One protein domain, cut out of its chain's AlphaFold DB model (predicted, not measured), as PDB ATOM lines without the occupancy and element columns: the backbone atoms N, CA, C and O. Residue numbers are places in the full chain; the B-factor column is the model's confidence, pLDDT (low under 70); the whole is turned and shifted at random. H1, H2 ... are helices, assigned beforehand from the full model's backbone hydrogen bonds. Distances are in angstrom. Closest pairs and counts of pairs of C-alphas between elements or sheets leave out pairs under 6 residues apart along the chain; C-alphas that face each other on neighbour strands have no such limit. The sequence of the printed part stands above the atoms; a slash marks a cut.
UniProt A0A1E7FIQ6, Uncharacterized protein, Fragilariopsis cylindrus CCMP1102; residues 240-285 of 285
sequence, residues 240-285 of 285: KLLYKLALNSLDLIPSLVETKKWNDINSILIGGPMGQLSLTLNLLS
ATOM      1  N   LYS A 240      -6.656   3.743  23.677       52.88
ATOM      2  CA  LYS A 240      -6.887   4.402  22.369       52.88
ATOM      3  C   LYS A 240      -6.506   5.894  22.378       52.88
ATOM      4  O   LYS A 240      -6.926   6.665  21.522       52.88
ATOM      5  N   LEU A 241      -5.656   6.303  23.324       56.03
ATOM      6  CA  LEU A 241      -5.202   7.684  23.563       56.03
ATOM      7  C   LEU A 241      -4.171   8.225  22.552       56.03
ATOM      8  O   LEU A 241      -3.582   9.278  22.801       56.03
ATOM      9  N   LEU A 242      -3.950   7.558  21.415       56.81
ATOM     10  CA  LEU A 242      -2.986   8.014  20.401       56.81
ATOM     11  C   LEU A 242      -3.266   9.457  19.958       56.81
ATOM     12  O   LEU A 242      -2.336  10.243  19.801       56.81
ATOM     13  N   TYR A 243      -4.541   9.836  19.870       56.56
ATOM     14  CA  TYR A 243      -4.950  11.192  19.516       56.56
ATOM     15  C   TYR A 243      -4.558  12.235  20.578       56.56
ATOM     16  O   TYR A 243      -4.013  13.285  20.246       56.56
ATOM     17  N   LYS A 244      -4.741  11.924  21.870       59.34
ATOM     18  CA  LYS A 244      -4.374  12.821  22.982       59.34
ATOM     19  C   LYS A 244      -2.855  12.979  23.101       59.34
ATOM     20  O   LYS A 244      -2.362  14.074  23.347       59.34
ATOM     21  N   LEU A 245      -2.110  11.896  22.884       60.53
ATOM     22  CA  LEU A 245      -0.646  11.919  22.850       60.53
ATOM     23  C   LEU A 245      -0.106  12.728  21.664       60.53
ATOM     24  O   LEU A 245       0.833  13.503  21.840       60.53
ATOM     25  N   ALA A 246      -0.706  12.588  20.480       62.19
ATOM     26  CA  ALA A 246      -0.319  13.357  19.301       62.19
ATOM     27  C   ALA A 246      -0.605  14.860  19.473       62.19
ATOM     28  O   ALA A 246       0.258  15.678  19.156       62.19
ATOM     29  N   LEU A 247      -1.761  15.220  20.042       68.12
ATOM     30  CA  LEU A 247      -2.125  16.608  20.352       68.12
ATOM     31  C   LEU A 247      -1.167  17.253  21.358       68.12
ATOM     32  O   LEU A 247      -0.589  18.292  21.065       68.12
ATOM     33  N   ASN A 248      -0.897  16.589  22.482       72.75
ATOM     34  CA  ASN A 248       0.040  17.115  23.480       72.75
ATOM     35  C   ASN A 248       1.467  17.276  22.920       72.75
ATOM     36  O   ASN A 248       2.245  18.094  23.402       72.75
ATOM     37  N   SER A 249       1.828  16.479  21.910       67.94
ATOM     38  CA  SER A 249       3.145  16.549  21.273       67.94
ATOM     39  C   SER A 249       3.250  17.676  20.242       67.94
ATOM     40  O   SER A 249       4.348  18.181  20.020       67.94
ATOM     41  N   LEU A 250       2.132  18.095  19.636       75.50
ATOM     42  CA  LEU A 250       2.063  19.270  18.760       75.50
ATOM     43  C   LEU A 250       2.301  20.568  19.536       75.50
ATOM     44  O   LEU A 250       2.995  21.448  19.029       75.50
ATOM     45  N   ASP A 251       1.796  20.659  20.766       80.81
ATOM     46  CA  ASP A 251       1.965  21.842  21.622       80.81
ATOM     47  C   ASP A 251       3.436  22.097  21.997       80.81
ATOM     48  O   ASP A 251       3.832  23.224  22.294       80.81
ATOM     49  N   LEU A 252       4.282  21.065  21.923       79.25
ATOM     50  CA  LEU A 252       5.719  21.167  22.181       79.25
ATOM     51  C   LEU A 252       6.507  21.696  20.971       79.25
ATOM     52  O   LEU A 252       7.613  22.217  21.144       79.25
ATOM     53  N   ILE A 253       5.958  21.612  19.754       78.38
ATOM     54  CA  ILE A 253       6.663  21.983  18.517       78.38
ATOM     55  C   ILE A 253       7.046  23.473  18.479       78.38
ATOM     56  O   ILE A 253       8.209  23.747  18.176       78.38
ATOM     57  N   PRO A 254       6.175  24.443  18.832       84.38
ATOM     58  CA  PRO A 254       6.544  25.860  18.844       84.38
ATOM     59  C   PRO A 254       7.778  26.153  19.713       84.38
ATOM     60  O   PRO A 254       8.706  26.827  19.269       84.38
ATOM     61  N   SER A 255       7.856  25.547  20.903       85.38
ATOM     62  CA  SER A 255       9.000  25.717  21.817       85.38
ATOM     63  C   SER A 255      10.305  25.095  21.285       85.38
ATOM     64  O   SER A 255      11.407  25.614  21.494       85.38
ATOM     65  N   LEU A 256      10.203  23.994  20.536       82.25
ATOM     66  CA  LEU A 256      11.347  23.329  19.908       82.25
ATOM     67  C   LEU A 256      11.852  24.082  18.668       82.25
ATOM     68  O   LEU A 256      13.048  24.041  18.365       82.25
ATOM     69  N   VAL A 257      10.964  24.807  17.978       87.38
ATOM     70  CA  VAL A 257      11.315  25.691  16.854       87.38
ATOM     71  C   VAL A 257      12.087  26.911  17.351       87.38
ATOM     72  O   VAL A 257      13.131  27.242  16.783       87.38
ATOM     73  N   GLU A 258      11.641  27.536  18.443       85.25
ATOM     74  CA  GLU A 258      12.349  28.666  19.065       85.25
ATOM     75  C   GLU A 258      13.761  28.280  19.521       85.25
ATOM     76  O   GLU A 258      14.722  29.025  19.320       85.25
ATOM     77  N   THR A 259      13.912  27.068  20.056       88.00
ATOM     78  CA  THR A 259      15.209  26.518  20.479       88.00
ATOM     79  C   THR A 259      16.015  25.878  19.340       88.00
ATOM     80  O   THR A 259      17.125  25.394  19.576       88.00
ATOM     81  N   LYS A 260      15.507  25.909  18.097       86.81
ATOM     82  CA  LYS A 260      16.128  25.351  16.876       86.81
ATOM     83  C   LYS A 260      16.554  23.881  17.005       86.81
ATOM     84  O   LYS A 260      17.538  23.453  16.393       86.81
ATOM     85  N   LYS A 261      15.816  23.085  17.778       85.12
ATOM     86  CA  LYS A 261      16.091  21.655  17.985       85.12
ATOM     87  C   LYS A 261      15.415  20.797  16.914       85.12
ATOM     88  O   LYS A 261      14.480  20.047  17.173       85.12
ATOM     89  N   TRP A 262      15.919  20.893  15.685       82.62
ATOM     90  CA  TRP A 262      15.343  20.214  14.515       82.62
ATOM     91  C   TRP A 262      15.309  18.685  14.630       82.62
ATOM     92  O   TRP A 262      14.373  18.051  14.147       82.62
ATOM     93  N   ASN A 263      16.292  18.089  15.310       84.00
ATOM     94  CA  ASN A 263      16.331  16.643  15.532       84.00
ATOM     95  C   ASN A 263      15.170  16.167  16.417       84.00
ATOM     96  O   ASN A 263      14.564  15.136  16.128       84.00
ATOM     97  N   ASP A 264      14.809  16.946  17.438       81.88
ATOM     98  CA  ASP A 264      13.724  16.607  18.361       81.88
ATOM     99  C   ASP A 264      12.361  16.757  17.671       81.88
ATOM    100  O   ASP A 264      11.494  15.896  17.817       81.88
ATOM    101  N   ILE A 265      12.204  17.776  16.819       78.31
ATOM    102  CA  ILE A 265      11.005  17.968  15.985       78.31
ATOM    103  C   ILE A 265      10.806  16.782  15.030       78.31
ATOM    104  O   ILE A 265       9.710  16.224  14.952       78.31
ATOM    105  N   ASN A 266      11.870  16.346  14.347       80.25
ATOM    106  CA  ASN A 266      11.814  15.185  13.455       80.25
ATOM    107  C   ASN A 266      11.485  13.894  14.216       80.25
ATOM    108  O   ASN A 266      10.740  13.054  13.706       80.25
ATOM    109  N   SER A 267      11.995  13.750  15.443       80.31
ATOM    110  CA  SER A 267      11.684  12.596  16.289       80.31
ATOM    111  C   SER A 267      10.196  12.525  16.639       80.31
ATOM    112  O   SER A 267       9.618  11.446  16.572       80.31
ATOM    113  N   ILE A 268       9.549  13.664  16.913       80.56
ATOM    114  CA  ILE A 268       8.122  13.734  17.255       80.56
ATOM    115  C   ILE A 268       7.245  13.483  16.022       80.56
ATOM    116  O   ILE A 268       6.283  12.714  16.101       80.56
ATOM    117  N   LEU A 269       7.582  14.109  14.889       76.06
ATOM    118  CA  LEU A 269       6.775  14.072  13.666       76.06
ATOM    119  C   LEU A 269       6.865  12.740  12.916       76.06
ATOM    120  O   LEU A 269       5.844  12.236  12.461       76.06
ATOM    121  N   ILE A 270       8.067  12.171  12.780       75.56
ATOM    122  CA  ILE A 270       8.310  11.003  11.916       75.56
ATOM    123  C   ILE A 270       8.366   9.710  12.732       75.56
ATOM    124  O   ILE A 270       7.757   8.713  12.358       75.56
ATOM    125  N   GLY A 271       9.105   9.716  13.842       70.81
ATOM    126  CA  GLY A 271       9.319   8.524  14.673       70.81
ATOM    127  C   GLY A 271       8.397   8.419  15.888       70.81
ATOM    128  O   GLY A 271       8.392   7.398  16.571       70.81
ATOM    129  N   GLY A 272       7.653   9.481  16.180       77.06
ATOM    130  CA  GLY A 272       6.947   9.665  17.435       77.06
ATOM    131  C   GLY A 272       5.441   9.425  17.325       77.06
ATOM    132  O   GLY A 272       4.974   8.721  16.425       77.06
ATOM    133  N   PRO A 273       4.650  10.019  18.232       72.50
ATOM    134  CA  PRO A 273       3.206   9.801  18.286       72.50
ATOM    135  C   PRO A 273       2.487  10.246  17.004       72.50
ATOM    136  O   PRO A 273       1.466   9.662  16.654       72.50
ATOM    137  N   MET A 274       3.043  11.207  16.254       72.75
ATOM    138  CA  MET A 274       2.500  11.621  14.954       72.75
ATOM    139  C   MET A 274       2.782  10.630  13.824       72.75
ATOM    140  O   MET A 274       1.896  10.345  13.019       72.75
ATOM    141  N   GLY A 275       3.981  10.047  13.790       73.69
ATOM    142  CA  GLY A 275       4.309   8.989  12.835       73.69
ATOM    143  C   GLY A 275       3.444   7.749  13.059       73.69
ATOM    144  O   GLY A 275       2.899   7.180  12.116       73.69
ATOM    145  N   GLN A 276       3.229   7.381  14.325       70.06
ATOM    146  CA  GLN A 276       2.329   6.284  14.689       70.06
ATOM    147  C   GLN A 276       0.874   6.579  14.315       70.06
ATOM    148  O   GLN A 276       0.207   5.698  13.775       70.06
ATOM    149  N   LEU A 277       0.399   7.815  14.513       72.88
ATOM    150  CA  LEU A 277      -0.926   8.239  14.055       72.88
ATOM    151  C   LEU A 277      -1.067   8.059  12.533       72.88
ATOM    152  O   LEU A 277      -2.030   7.446  12.074       72.88
ATOM    153  N   SER A 278      -0.084   8.517  11.752       71.44
ATOM    154  CA  SER A 278      -0.079   8.361  10.291       71.44
ATOM    155  C   SER A 278      -0.117   6.891   9.857       71.44
ATOM    156  O   SER A 278      -0.895   6.534   8.972       71.44
ATOM    157  N   LEU A 279       0.652   6.019  10.515       70.00
ATOM    158  CA  LEU A 279       0.630   4.580  10.241       70.00
ATOM    159  C   LEU A 279      -0.727   3.953  10.570       70.00
ATOM    160  O   LEU A 279      -1.230   3.149   9.785       70.00
ATOM    161  N   THR A 280      -1.347   4.335  11.691       66.44
ATOM    162  CA  THR A 280      -2.687   3.838  12.037       66.44
ATOM    163  C   THR A 280      -3.751   4.306  11.048       66.44
ATOM    164  O   THR A 280      -4.596   3.506  10.662       66.44
ATOM    165  N   LEU A 281      -3.680   5.556  10.577       67.62
ATOM    166  CA  LEU A 281      -4.606   6.088   9.573       67.62
ATOM    167  C   LEU A 281      -4.441   5.396   8.214       67.62
ATOM    168  O   LEU A 281      -5.440   5.077   7.580       67.62
ATOM    169  N   ASN A 282      -3.208   5.093   7.800       68.25
ATOM    170  CA  ASN A 282      -2.953   4.331   6.573       68.25
ATOM    171  C   ASN A 282      -3.441   2.879   6.655       68.25
ATOM    172  O   ASN A 282      -3.833   2.319   5.642       68.25
ATOM    173  N   LEU A 283      -3.424   2.259   7.840       65.06
ATOM    174  CA  LEU A 283      -3.944   0.900   8.038       65.06
ATOM    175  C   LEU A 283      -5.485   0.840   7.988       65.06
ATOM    176  O   LEU A 283      -6.058  -0.223   7.774       65.06
ATOM    177  N   LEU A 284      -6.145   1.970   8.250       53.12
ATOM    178  CA  LEU A 284      -7.604   2.116   8.241       53.12
ATOM    179  C   LEU A 284      -8.166   2.488   6.854       53.12
ATOM    180  O   LEU A 284      -9.383   2.430   6.676       53.12
ATOM    181  N   SER A 285      -7.299   2.888   5.916       45.81
ATOM    182  CA  SER A 285      -7.608   3.189   4.509       45.81
ATOM    183  C   SER A 285      -7.722   1.929   3.656       45.81
ATOM    184  O   SER A 285      -8.412   2.040   2.617       45.81
TER     185      SER A 285
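This is residues 240 to 285 of the 285 residues of an uncharacterized protein of Fragilariopsis cylindrus CCMP1102 (UniProt A0A1E7FIQ6). What shape does the backbone trace? It is a long, narrow helical hairpin: H1 and H2 make one arm, the chain turns at residues 259 to 261, and H3 and H4 fold back as the other arm. H2 and H3 lie side by side near the turn, while H4 packs on H1 with its first residues and then splays away. What is it made of? The printed part has 46 residues with four named helices, H1, H2, H3, H4 in chain order, and no named strand; its class is all helix. It is only just compact, close to loose, with a radius of gyration of the C-alphas of 11.3 A, and a rod spanning 36 by 17 by 11 A.

What does H1, residues 242 to 250, touch? It touches H4, residues 273 to 284, through 273 to 277 alone, at a steep tilt of 39 degrees, opposite ways; the closest C-alphas, of Ala 246 and Pro 273, are 5.1 A apart. How do H2, residues 253 to 258, and H3, residues 262 to 269, stand? They form a helical hairpin and touch at a shallow tilt of 8 degrees, opposite ways; their closest C-alphas, of Ile 253 and Ile 265, are 6.4 A apart. Do H3 and H4 touch? They touch only at the corner, and only just, with 3 pairs of C-alphas within 8 A; the closest are those of Leu 269 and Gly 275, 5.7 A apart. H2 and H4 are apart. What do the backbones show? In H1, H2, H3 and H4 every O i to N i+4 pair is within hydrogen-bond range.

Where does H1 begin? C-alpha 242 is at (-2.986, 8.014, 20.401), and H1 is 12.4 A long. Where does H4 end? It is 16.6 A long and ends with C-alpha 284 at (-7.604, 2.116, 8.241).

How large is it? The two C-alphas farthest apart, of Thr 259 and Ser 285, are 36.3 A apart. Are links long or cut? The three links between helices are tight, and the printed part has no cut. Where is confidence low? The mean pLDDT of the printed part is 72.8; residues 240 to 247, 249 and 280 to 285 are under 70.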